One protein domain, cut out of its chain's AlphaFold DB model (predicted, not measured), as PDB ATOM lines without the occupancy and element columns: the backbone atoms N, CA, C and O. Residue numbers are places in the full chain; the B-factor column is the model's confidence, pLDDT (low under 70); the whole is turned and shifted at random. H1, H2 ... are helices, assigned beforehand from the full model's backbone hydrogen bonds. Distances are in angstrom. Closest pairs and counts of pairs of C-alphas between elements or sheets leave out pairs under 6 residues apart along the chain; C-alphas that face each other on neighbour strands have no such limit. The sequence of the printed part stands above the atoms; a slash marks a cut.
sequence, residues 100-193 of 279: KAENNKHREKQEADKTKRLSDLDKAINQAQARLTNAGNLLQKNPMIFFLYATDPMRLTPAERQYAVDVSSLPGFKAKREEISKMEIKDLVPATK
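AT A GLANCE: This is residues 100 to 193 of the 279 residues of an uncharacterized protein of Acidovorax konjaci (UniProt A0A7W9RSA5). One long straight helix, H1, makes a rod; past its last residue, 141, the backbone turns through short H2 and folds back, with short H3 packing beside H1. The printed part has 94 residues with three named helices, in order H1, H2, H3, no named strand: all helix. It is extended, radius of gyration of the C-alphas 22.3 A, spanning 77 by 20 by 19 A.

IN THESE COORDINATES: Find C-alpha 100 at (13.186, 78.628, -7.107); from there H1, residues 100 to 141, runs 61.0 A. Next come H2, residues 143 to 147, 6.8 A, and H3, residues 171 to 181, 15.1 A, ending at C-alpha 181, (34.477, 77.805, 4.327).

HOW THE PARTS SIT: H1, with residues 114 to 125 alone, touches H3, opposite ways at a shallow tilt of 19 degrees; their closest C-alphas, Lys 114 and Ile 180, are 6.5 A apart. H1 and H2 are close but not clearly touching, closest C-alphas Leu 139 and Phe 146, 6.5 A. H2 and H3 are apart. In H1, H2 and H3 every O i to N i+4 pair is within hydrogen-bond range.

THE WHOLE: The farthest C-alphas, Met 154 and Lys 193, are 78.0 A apart. The printed part has no cut. The link H2 to H3 is long, 23 residues; residues 147 to 152 and 154 to 160 stand free. Look for pLDDT under 70 at residues 138 to 166 and 168.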
ATOM      1  N   LYS A 100      12.062  77.675  -7.180       93.38
ATOM      2  CA  LYS A 100      13.186  78.628  -7.107       93.38
ATOM      3  C   LYS A 100      13.155  79.439  -5.814       93.38
ATOM      4  O   LYS A 100      14.200  79.623  -5.191       93.38
ATOM      5  N   ALA A 101      11.977  79.906  -5.399       93.81
ATOM      6  CA  ALA A 101      11.809  80.657  -4.161       93.81
ATOM      7  C   ALA A 101      12.114  79.794  -2.928       93.81
ATOM      8  O   ALA A 101      12.810  80.240  -2.013       93.81
ATOM      9  N   GLU A 102      11.636  78.548  -2.905       93.62
ATOM     10  CA  GLU A 102      11.936  77.595  -1.834       93.62
ATOM     11  C   GLU A 102      13.425  77.226  -1.795       93.62
ATOM     12  O   GLU A 102      14.046  77.240  -0.729       93.62
ATOM     13  N   ASN A 103      14.029  76.976  -2.955       94.50
ATOM     14  CA  ASN A 103      15.446  76.675  -3.072       94.50
ATOM     15  C   ASN A 103      16.308  77.855  -2.610       94.50
ATOM     16  O   ASN A 103      17.284  77.656  -1.893       94.50
ATOM     17  N   ASN A 104      15.935  79.093  -2.941       94.56
ATOM     18  CA  ASN A 104      16.660  80.262  -2.452       94.56
ATOM     19  C   ASN A 104      16.619  80.353  -0.916       94.56
ATOM     20  O   ASN A 104      17.666  80.480  -0.289       94.56
ATOM     21  N   LYS A 105      15.448  80.160  -0.291       95.31
ATOM     22  CA  LYS A 105      15.338  80.091   1.181       95.31
ATOM     23  C   LYS A 105      16.203  78.976   1.774       95.31
ATOM     24  O   LYS A 105      16.821  79.147   2.824       95.31
ATOM     25  N   HIS A 106      16.251  77.820   1.112       95.00
ATOM     26  CA  HIS A 106      17.095  76.705   1.527       95.00
ATOM     27  C   HIS A 106      18.585  77.072   1.491       95.00
ATOM     28  O   HIS A 106      19.306  76.816   2.457       95.00
ATOM     29  N   ARG A 107      19.032  77.724   0.413       94.44
ATOM     30  CA  ARG A 107      20.409  78.206   0.254       94.44
ATOM     31  C   ARG A 107      20.764  79.279   1.275       94.44
ATOM     32  O   ARG A 107      21.810  79.177   1.908       94.44
ATOM     33  N   GLU A 108      19.881  80.249   1.492       94.56
ATOM     34  CA  GLU A 108      20.043  81.285   2.517       94.56
ATOM     35  C   GLU A 108      20.217  80.671   3.908       94.56
ATOM     36  O   GLU A 108      21.080  81.097   4.674       94.56
ATOM     37  N   LYS A 109      19.456  79.620   4.227       94.69
ATOM     38  CA  LYS A 109      19.603  78.897   5.493       94.69
ATOM     39  C   LYS A 109      20.957  78.192   5.607       94.69
ATOM     40  O   LYS A 109      21.593  78.288   6.653       94.69
ATOM     41  N   GLN A 110      21.413  77.514   4.553       93.81
ATOM     42  CA  GLN A 110      22.734  76.873   4.549       93.81
ATOM     43  C   GLN A 110      23.863  77.899   4.713       93.81
ATOM     44  O   GLN A 110      24.807  77.666   5.468       93.81
ATOM     45  N   GLU A 111      23.745  79.053   4.056       93.06
ATOM     46  CA  GLU A 111      24.704  80.151   4.182       93.06
ATOM     47  C   GLU A 111      24.691  80.779   5.577       93.06
ATOM     48  O   GLU A 111      25.749  81.052   6.153       93.06
ATOM     49  N   ALA A 112      23.509  80.952   6.170       94.00
ATOM     50  CA  ALA A 112      23.375  81.414   7.545       94.00
ATOM     51  C   ALA A 112      24.015  80.425   8.532       94.00
ATOM     52  O   ALA A 112      24.769  80.839   9.416       94.00
ATOM     53  N   ASP A 113      23.790  79.120   8.355       94.88
ATOM     54  CA  ASP A 113      24.392  78.071   9.185       94.88
ATOM     55  C   ASP A 113      25.919  78.029   9.033       94.88
ATOM     56  O   ASP A 113      26.648  77.918  10.025       94.88
ATOM     57  N   LYS A 114      26.429  78.172   7.805       94.25
ATOM     58  CA  LYS A 114      27.866  78.271   7.517       94.25
ATOM     59  C   LYS A 114      28.486  79.498   8.183       94.25
ATOM     60  O   LYS A 114      29.490  79.376   8.884       94.25
ATOM     61  N   THR A 115      27.859  80.660   8.028       94.00
ATOM     62  CA  THR A 115      28.301  81.926   8.632       94.00
ATOM     63  C   THR A 115      28.301  81.841  10.154       94.00
ATOM     64  O   THR A 115      29.260  82.251  10.807       94.00
ATOM     65  N   LYS A 116      27.261  81.241  10.738       95.12
ATOM     66  CA  LYS A 116      27.170  81.016  12.180       95.12
ATOM     67  C   LYS A 116      28.292  80.109  12.679       95.12
ATOM     68  O   LYS A 116      28.964  80.464  13.640       95.12
ATOM     69  N   ARG A 117      28.558  78.991  11.993       93.94
ATOM     70  CA  ARG A 117      29.673  78.085  12.323       93.94
ATOM     71  C   ARG A 117      31.031  78.789  12.275       93.94
ATOM     72  O   ARG A 117      31.853  78.549  13.154       93.94
ATOM     73  N   LEU A 118      31.258  79.665  11.294       93.12
ATOM     74  CA  LEU A 118      32.473  80.489  11.233       93.12
ATOM     75  C   LEU A 118      32.546  81.473  12.404       93.12
ATOM     76  O   LEU A 118      33.580  81.557  13.059       93.12
ATOM     77  N   SER A 119      31.449  82.164  12.713       94.44
ATOM     78  CA  SER A 119      31.396  83.096  13.844       94.44
ATOM     79  C   SER A 119      31.650  82.401  15.182       94.44
ATOM     80  O   SER A 119      32.384  82.921  16.020       94.44
ATOM     81  N   ASP A 120      31.072  81.221  15.391       93.81
ATOM     82  CA  ASP A 120      31.258  80.447  16.615       93.81
ATOM     83  C   ASP A 120      32.701  79.928  16.732       93.81
ATOM     84  O   ASP A 120      33.270  79.948  17.826       93.81
ATOM     85  N   LEU A 121      33.331  79.560  15.608       92.00
ATOM     86  CA  LEU A 121      34.757  79.233  15.564       92.00
ATOM     87  C   LEU A 121      35.623  80.449  15.928       92.00
ATOM     88  O   LEU A 121      36.506  80.334  16.775       92.00
ATOM     89  N   ASP A 122      35.340  81.618  15.352       90.94
ATOM     90  CA  ASP A 122      36.080  82.853  15.631       90.94
ATOM     91  C   ASP A 122      35.917  83.280  17.107       90.94
ATOM     92  O   ASP A 122      36.887  83.670  17.763       90.94
ATOM     93  N   LYS A 123      34.721  83.130  17.695       92.12
ATOM     94  CA  LYS A 123      34.497  83.349  19.137       92.12
ATOM     95  C   LYS A 123      35.308  82.382  19.996       92.12
ATOM     96  O   LYS A 123      35.897  82.813  20.987       92.12
ATOM     97  N   ALA A 124      35.349  81.100  19.633       88.69
ATOM     98  CA  ALA A 124      36.125  80.097  20.359       88.69
ATOM     99  C   ALA A 124      37.631  80.400  20.306       88.69
ATOM    100  O   ALA A 124      38.303  80.329  21.337       88.69
ATOM    101  N   ILE A 125      38.141  80.814  19.140       88.31
ATOM    102  CA  ILE A 125      39.528  81.266  18.962       88.31
ATOM    103  C   ILE A 125      39.815  82.462  19.874       88.31
ATOM    104  O   ILE A 125      40.771  82.429  20.646       88.31
ATOM    105  N   ASN A 126      38.954  83.482  19.865       87.50
ATOM    106  CA  ASN A 126      39.134  84.679  20.691       87.50
ATOM    107  C   ASN A 126      39.104  84.369  22.197       87.50
ATOM    108  O   ASN A 126      39.910  84.901  22.962       87.50
ATOM    109  N   GLN A 127      38.214  83.479  22.645       88.38
ATOM    110  CA  GLN A 127      38.164  83.044  24.044       88.38
ATOM    111  C   GLN A 127      39.411  82.247  24.449       88.38
ATOM    112  O   GLN A 127      39.933  82.439  25.550       88.38
ATOM    113  N   ALA A 128      39.905  81.368  23.576       84.06
ATOM    114  CA  ALA A 128      41.143  80.630  23.804       84.06
ATOM    115  C   ALA A 128      42.357  81.573  23.870       84.06
ATOM    116  O   ALA A 128      43.166  81.452  24.793       84.06
ATOM    117  N   GLN A 129      42.427  82.567  22.978       83.06
ATOM    118  CA  GLN A 129      43.453  83.610  23.006       83.06
ATOM    119  C   GLN A 129      43.422  84.378  24.334       83.06
ATOM    120  O   GLN A 129      44.454  84.546  24.978       83.06
ATOM    121  N   ALA A 130      42.235  84.784  24.801       82.62
ATOM    122  CA  ALA A 130      42.078  85.494  26.071       82.62
ATOM    123  C   ALA A 130      42.530  84.654  27.281       82.62
ATOM    124  O   ALA A 130      43.182  85.173  28.188       82.62
ATOM    125  N   ARG A 131      42.229  83.346  27.294       80.62
ATOM    126  CA  ARG A 131      42.688  82.423  28.346       80.62
ATOM    127  C   ARG A 131      44.211  82.284  28.362       80.62
ATOM    128  O   ARG A 131      44.794  82.341  29.441       80.62
ATOM    129  N   LEU A 132      44.844  82.153  27.195       78.38
ATOM    130  CA  LEU A 132      46.304  82.079  27.081       78.38
ATOM    131  C   LEU A 132      46.979  83.379  27.521       78.38
ATOM    132  O   LEU A 132      47.922  83.332  28.304       78.38
ATOM    133  N   THR A 133      46.458  84.536  27.108       79.94
ATOM    134  CA  THR A 133      46.970  85.842  27.551       79.94
ATOM    135  C   THR A 133      46.863  86.000  29.070       79.94
ATOM    136  O   THR A 133      47.819  86.421  29.719       79.94
ATOM    137  N   ASN A 134      45.732  85.614  29.671       79.94
ATOM    138  CA  ASN A 134      45.561  85.655  31.126       79.94
ATOM    139  C   ASN A 134      46.513  84.693  31.854       79.94
ATOM    140  O   ASN A 134      47.090  85.071  32.873       79.94
ATOM    141  N   ALA A 135      46.711  83.482  31.327       73.25
ATOM    142  CA  ALA A 135      47.674  82.524  31.865       73.25
ATOM    143  C   ALA A 135      49.115  83.060  31.778       73.25
ATOM    144  O   ALA A 135      49.840  83.019  32.771       73.25
ATOM    145  N   GLY A 136      49.503  83.646  30.641       70.69
ATOM    146  CA  GLY A 136      50.798  84.310  30.469       70.69
ATOM    147  C   GLY A 136      51.006  85.445  31.476       70.69
ATOM    148  O   GLY A 136      52.029  85.489  32.158       70.69
ATOM    149  N   ASN A 137      49.997  86.300  31.666       72.75
ATOM    150  CA  ASN A 137      50.033  87.378  32.658       72.75
ATOM    151  C   ASN A 137      50.181  86.856  34.102       72.75
ATOM    152  O   ASN A 137      50.866  87.482  34.912       72.75
ATOM    153  N   LEU A 138      49.553  85.726  34.449       68.25
ATOM    154  CA  LEU A 138      49.691  85.093  35.770       68.25
ATOM    155  C   LEU A 138      51.102  84.543  35.998       68.25
ATOM    156  O   LEU A 138      51.667  84.763  37.068       68.25
ATOM    157  N   LEU A 139      51.687  83.886  34.992       65.88
ATOM    158  CA  LEU A 139      53.069  83.402  35.047       65.88
ATOM    159  C   LEU A 139      54.067  84.563  35.177       65.88
ATOM    160  O   LEU A 139      55.040  84.457  35.919       65.88
ATOM    161  N   GLN A 140      53.799  85.698  34.522       66.31
ATOM    162  CA  GLN A 140      54.629  86.898  34.631       66.31
ATOM    163  C   GLN A 140      54.534  87.563  36.014       66.31
ATOM    164  O   GLN A 140      55.540  88.040  36.535       66.31
ATOM    165  N   LYS A 141      53.337  87.597  36.620       69.56
ATOM    166  CA  LYS A 141      53.111  88.189  37.951       69.56
ATOM    167  C   LYS A 141      53.606  87.308  39.100       69.56
ATOM    168  O   LYS A 141      53.968  87.845  40.140       69.56
ATOM    169  N   ASN A 142      53.640  85.986  38.915       63.50
ATOM    170  CA  ASN A 142      54.063  85.017  39.928       63.50
ATOM    171  C   ASN A 142      55.169  84.095  39.384       63.50
ATOM    172  O   ASN A 142      54.904  82.927  39.086       63.50
ATOM    173  N   PRO A 143      56.426  84.571  39.301       62.06
ATOM    174  CA  PRO A 143      57.532  83.799  38.734       62.06
ATOM    175  C   PRO A 143      57.786  82.477  39.478       62.06
ATOM    176  O   PRO A 143      58.187  81.502  38.853       62.06
ATOM    177  N   MET A 144      57.473  82.399  40.779       54.06
ATOM    178  CA  MET A 144      57.588  81.175  41.593       54.06
ATOM    179  C   MET A 144      56.738  79.999  41.077       54.06
ATOM    180  O   MET A 144      57.121  78.850  41.270       54.06
ATOM    181  N   ILE A 145      55.617  80.255  40.388       57.06
ATOM    182  CA  ILE A 145      54.795  79.196  39.768       57.06
ATOM    183  C   ILE A 145      55.561  78.518  38.622       57.06
ATOM    184  O   ILE A 145      55.426  77.316  38.409       57.06
ATOM    185  N   PHE A 146      56.411  79.269  37.920       49.62
ATOM    186  CA  PHE A 146      57.255  78.761  36.839       49.62
ATOM    187  C   PHE A 146      58.414  77.899  37.375       49.62
ATOM    188  O   PHE A 146      58.749  76.878  36.780       49.62
ATOM    189  N   PHE A 147      58.968  78.253  38.544       46.97
ATOM    190  CA  PHE A 147      60.031  77.493  39.225       46.97
ATOM    191  C   PHE A 147      59.604  76.079  39.660       46.97
ATOM    192  O   PHE A 147      60.461  75.214  39.804       46.97
ATOM    193  N   LEU A 148      58.305  75.824  39.859       51.00
ATOM    194  CA  LEU A 148      57.787  74.500  40.239       51.00
ATOM    195  C   LEU A 148      57.617  73.533  39.050       51.00
ATOM    196  O   LEU A 148      57.462  72.337  39.279       51.00
ATOM    197  N   TYR A 149      57.645  74.026  37.805       48.38
ATOM    198  CA  TYR A 149      57.354  73.224  36.602       48.38
ATOM    199  C   TYR A 149      58.446  73.257  35.516       48.38
ATOM    200  O   TYR A 149      58.382  72.456  34.586       48.38
ATOM    201  N   ALA A 150      59.446  74.138  35.609       47.84
ATOM    202  CA  ALA A 150      60.559  74.209  34.661       47.84
ATOM    203  C   ALA A 150      61.849  73.642  35.274       47.84
ATOM    204  O   ALA A 150      62.224  74.005  36.386       47.84
ATOM    205  N   THR A 151      62.549  72.775  34.536       50.34
ATOM    206  CA  THR A 151      63.774  72.096  34.997       50.34
ATOM    207  C   THR A 151      65.009  73.001  35.053       50.34
ATOM    208  O   THR A 151      65.988  72.608  35.671       50.34
ATOM    209  N   ASP A 152      64.963  74.205  34.467       49.88
ATOM    210  CA  ASP A 152      66.047  75.196  34.526       49.88
ATOM    211  C   ASP A 152      65.496  76.639  34.550       49.88
ATOM    212  O   ASP A 152      64.984  77.131  33.542       49.88
ATOM    213  N   PRO A 153      65.577  77.358  35.685       45.28
ATOM    214  CA  PRO A 153      64.873  78.628  35.862       45.28
ATOM    215  C   PRO A 153      65.640  79.894  35.430       45.28
ATOM    216  O   PRO A 153      65.145  81.005  35.622       45.28
ATOM    217  N   MET A 154      66.840  79.787  34.850       47.75
ATOM    218  CA  MET A 154      67.674  80.954  34.526       47.75
ATOM    219  C   MET A 154      68.104  80.994  33.058       47.75
ATOM    220  O   MET A 154      69.269  80.760  32.757       47.75
ATOM    221  N   ARG A 155      67.176  81.337  32.153       51.09
ATOM    222  CA  ARG A 155      67.405  82.101  30.901       51.09
ATOM    223  C   ARG A 155      66.135  82.091  30.050       51.09
ATOM    224  O   ARG A 155      65.984  81.282  29.149       51.09
ATOM    225  N   LEU A 156      65.228  83.017  30.340       50.09
ATOM    226  CA  LEU A 156      64.195  83.430  29.392       50.09
ATOM    227  C   LEU A 156      64.361  84.936  29.183       50.09
ATOM    228  O   LEU A 156      64.247  85.735  30.120       50.09
ATOM    229  N   THR A 157      64.712  85.318  27.962       53.59
ATOM    230  CA  THR A 157      64.801  86.707  27.510       53.59
ATOM    231  C   THR A 157      63.441  87.409  27.676       53.59
ATOM    232  O   THR A 157      62.396  86.759  27.745       53.59
ATOM    233  N   PRO A 158      63.394  88.753  27.769       49.97
ATOM    234  CA  PRO A 158      62.128  89.490  27.837       49.97
ATOM    235  C   PRO A 158      61.142  89.146  26.707       49.97
ATOM    236  O   PRO A 158      59.941  89.159  26.950       49.97
ATOM    237  N   ALA A 159      61.645  88.781  25.521       46.41
ATOM    238  CA  ALA A 159      60.842  88.341  24.382       46.41
ATOM    239  C   ALA A 159      60.273  86.919  24.563       46.41
ATOM    240  O   ALA A 159      59.115  86.676  24.242       46.41
ATOM    241  N   GLU A 160      61.036  85.992  25.150       44.06
ATOM    242  CA  GLU A 160      60.570  84.620  25.421       44.06
ATOM    243  C   GLU A 160      59.547  84.549  26.570       44.06
ATOM    244  O   GLU A 160      58.766  83.604  26.653       44.06
ATOM    245  N   ARG A 161      59.482  85.575  27.431       49.34
ATOM    246  CA  ARG A 161      58.407  85.737  28.432       49.34
ATOM    247  C   ARG A 161      57.053  86.122  27.828       49.34
ATOM    248  O   ARG A 161      56.051  86.112  28.538       49.34
ATOM    249  N   GLN A 162      57.008  86.439  26.537       48.97
ATOM    250  CA  GLN A 162      55.819  86.886  25.824       48.97
ATOM    251  C   GLN A 162      55.371  85.816  24.814       48.97
ATOM    252  O   GLN A 162      55.257  86.072  23.621       48.97
ATOM    253  N   TYR A 163      55.116  84.589  25.278       51.22
ATOM    254  CA  TYR A 163      54.538  83.538  24.430       51.22
ATOM    255  C   TYR A 163      53.041  83.802  24.193       51.22
ATOM    256  O   TYR A 163      52.163  83.180  24.787       51.22
ATOM    257  N   ALA A 164      52.734  84.755  23.314       52.34
ATOM    258  CA  ALA A 164      51.419  84.854  22.699       52.34
ATOM    259  C   ALA A 164      51.387  83.879  21.515       52.34
ATOM    260  O   ALA A 164      51.746  84.234  20.395       52.34
ATOM    261  N   VAL A 165      50.990  82.627  21.756       61.19
ATOM    262  CA  VAL A 165      50.613  81.736  20.650       61.19
ATOM    263  C   VAL A 165      49.389  82.362  19.989       61.19
ATOM    264  O   VAL A 165      48.370  82.550  20.651       61.19
ATOM    265  N   ASP A 166      49.484  82.726  18.712       69.12
ATOM    266  CA  ASP A 166      48.312  83.103  17.925       69.12
ATOM    267  C   ASP A 166      47.485  81.839  17.674       69.12
ATOM    268  O   ASP A 166      47.809  81.021  16.810       69.12
ATOM    269  N   VAL A 167      46.422  81.655  18.457       71.19
ATOM    270  CA  VAL A 167      45.532  80.489  18.380       71.19
ATOM    271  C   VAL A 167      44.923  80.345  16.984       71.19
ATOM    272  O   VAL A 167      44.662  79.223  16.548       71.19
ATOM    273  N   SER A 168      44.747  81.448  16.247       69.12
ATOM    274  CA  SER A 168      44.205  81.419  14.885       69.12
ATOM    275  C   SER A 168      45.170  80.791  13.868       69.12
ATOM    276  O   SER A 168      44.733  80.235  12.858       69.12
ATOM    277  N   SER A 169      46.473  80.813  14.163       74.81
ATOM    278  CA  SER A 169      47.526  80.220  13.332       74.81
ATOM    279  C   SER A 169      47.689  78.710  13.534       74.81
ATOM    280  O   SER A 169      48.372  78.049  12.748       74.81
ATOM    281  N   LEU A 170      47.045  78.142  14.562       80.31
ATOM    282  CA  LEU A 170      47.160  76.720  14.864       80.31
ATOM    283  C   LEU A 170      46.571  75.871  13.720       80.31
ATOM    284  O   LEU A 170      45.440  76.123  13.280       80.31
ATOM    285  N   PRO A 171      47.274  74.808  13.283       81.31
ATOM    286  CA  PRO A 171      46.863  73.987  12.144       81.31
ATOM    287  C   PRO A 171      45.429  73.453  12.244       81.31
ATOM    288  O   PRO A 171      44.703  73.461  11.256       81.31
ATOM    289  N   GLY A 172      44.994  73.046  13.444       82.62
ATOM    290  CA  GLY A 172      43.646  72.516  13.670       82.62
ATOM    291  C   GLY A 172      42.532  73.548  13.459       82.62
ATOM    292  O   GLY A 172      41.516  73.233  12.842       82.62
ATOM    293  N   PHE A 173      42.730  74.794  13.904       83.06
ATOM    294  CA  PHE A 173      41.750  75.870  13.712       83.06
ATOM    295  C   PHE A 173      41.709  76.335  12.261       83.06
ATOM    296  O   PHE A 173      40.624  76.498  11.701       83.06
ATOM    297  N   LYS A 174      42.878  76.473  11.628       83.75
ATOM    298  CA  LYS A 174      42.979  76.814  10.207       83.75
ATOM    299  C   LYS A 174      42.282  75.769   9.334       83.75
ATOM    300  O   LYS A 174      41.453  76.138   8.506       83.75
ATOM    301  N   ALA A 175      42.539  74.484   9.581       87.12
ATOM    302  CA  ALA A 175      41.896  73.384   8.867       87.12
ATOM    303  C   ALA A 175      40.375  73.371   9.071       87.12
ATOM    304  O   ALA A 175      39.632  73.241   8.102       87.12
ATOM    305  N   LYS A 176      39.887  73.575  10.304       90.56
ATOM    306  CA  LYS A 176      38.442  73.609  10.576       90.56
ATOM    307  C   LYS A 176      37.752  74.805   9.922       90.56
ATOM    308  O   LYS A 176      36.654  74.668   9.387       90.56
ATOM    309  N   ARG A 177      38.392  75.975   9.941       88.75
ATOM    310  CA  ARG A 177      37.890  77.181   9.272       88.75
ATOM    311  C   ARG A 177      37.805  76.975   7.765       88.75
ATOM    312  O   ARG A 177      36.816  77.362   7.153       88.75
ATOM    313  N   GLU A 178      38.822  76.341   7.193       89.75
ATOM    314  CA  GLU A 178      38.884  75.993   5.777       89.75
ATOM    315  C   GLU A 178      37.846  74.927   5.389       89.75
ATOM    316  O   GLU A 178      37.212  75.038   4.346       89.75
ATOM    317  N   GLU A 179      37.596  73.932   6.241       90.75
ATOM    318  CA  GLU A 179      36.522  72.947   6.058       90.75
ATOM    319  C   GLU A 179      35.145  73.625   6.029       90.75
ATOM    320  O   GLU A 179      34.345  73.386   5.126       90.75
ATOM    321  N   ILE A 180      34.878  74.515   6.992       90.44
ATOM    322  CA  ILE A 180      33.606  75.239   7.066       90.44
ATOM    323  C   ILE A 180      33.459  76.182   5.869       90.44
ATOM    324  O   ILE A 180      32.378  76.254   5.288       90.44
ATOM    325  N   SER A 181      34.524  76.881   5.465       87.19
ATOM    326  CA  SER A 181      34.477  77.805   4.327       87.19
ATOM    327  C   SER A 181      34.298  77.087   2.986       87.19
ATOM    328  O   SER A 181      33.630  77.625   2.102       87.19
ATOM    329  N   LYS A 182      34.816  75.861   2.853       91.81
ATOM    330  CA  LYS A 182      34.656  75.011   1.665       91.81
ATOM    331  C   LYS A 182      33.348  74.225   1.622       91.81
ATOM    332  O   LYS A 182      33.110  73.553   0.623       91.81
ATOM    333  N   MET A 183      32.492  74.295   2.649       88.56
ATOM    334  CA  MET A 183      31.167  73.674   2.568       88.56
ATOM    335  C   MET A 183      30.400  74.224   1.361       88.56
ATOM    336  O   MET A 183      30.197  75.439   1.238       88.56
ATOM    337  N   GLU A 184      30.010  73.299   0.487       90.00
ATOM    338  CA  GLU A 184      29.250  73.556  -0.727       90.00
ATOM    339  C   GLU A 184      27.768  73.718  -0.396       90.00
ATOM    340  O   GLU A 184      27.199  72.938   0.374       90.00
ATOM    341  N   ILE A 185      27.148  74.730  -0.998       91.25
ATOM    342  CA  ILE A 185      25.717  74.974  -0.866       91.25
ATOM    343  C   ILE A 185      25.009  74.112  -1.892       91.25
ATOM    344  O   ILE A 185      25.241  74.255  -3.093       91.25
ATOM    345  N   LYS A 186      24.137  73.228  -1.422       93.31
ATOM    346  CA  LYS A 186      23.411  72.307  -2.296       93.31
ATOM    347  C   LYS A 186      22.017  72.829  -2.585       93.31
ATOM    348  O   LYS A 186      21.322  73.264  -1.666       93.31
ATOM    349  N   ASP A 187      21.610  72.729  -3.844       92.31
ATOM    350  CA  ASP A 187      20.229  72.976  -4.234       92.31
ATOM    351  C   ASP A 187      19.307  71.871  -3.701       92.31
ATOM    352  O   ASP A 187      19.693  70.705  -3.563       92.31
ATOM    353  N   LEU A 188      18.056  72.241  -3.450       91.06
ATOM    354  CA  LEU A 188      16.996  71.320  -3.079       91.06
ATOM    355  C   LEU A 188      16.759  70.312  -4.213       91.06
ATOM    356  O   LEU A 188      16.587  70.676  -5.376       91.06
ATOM    357  N   VAL A 189      16.715  69.021  -3.902       90.38
ATOM    358  CA  VAL A 189      16.344  68.006  -4.895       90.38
ATOM    359  C   VAL A 189      14.825  67.843  -4.859       90.38
ATOM    360  O   VAL A 189      14.309  67.384  -3.840       90.38
ATOM    361  N   PRO A 190      14.086  68.216  -5.922       90.12
ATOM    362  CA  PRO A 190      12.643  68.050  -5.923       90.12
ATOM    363  C   PRO A 190      12.280  66.565  -5.991       90.12
ATOM    364  O   PRO A 190      12.840  65.813  -6.797       90.12
ATOM    365  N   ALA A 191      11.323  66.168  -5.153       89.19
ATOM    366  CA  ALA A 191      10.708  64.852  -5.226       89.19
ATOM    367  C   ALA A 191       9.860  64.757  -6.497       89.19
ATOM    368  O   ALA A 191       9.097  65.670  -6.819       89.19
ATOM    369  N   THR A 192       9.982  63.646  -7.216       91.75
ATOM    370  CA  THR A 192       9.229  63.429  -8.453       91.75
ATOM    371  C   THR A 192       8.153  62.369  -8.289       91.75
ATOM    372  O   THR A 192       8.255  61.461  -7.460       91.75
ATOM    373  N   LYS A 193       7.112  62.461  -9.121       91.06
ATOM    374  CA  LYS A 193       6.033  61.472  -9.144       91.06
ATOM    375  C   LYS A 193       6.582  60.084  -9.494       91.06
ATOM    376  O   LYS A 193       6.214  59.108  -8.849       91.06
TER     377      LYS A 193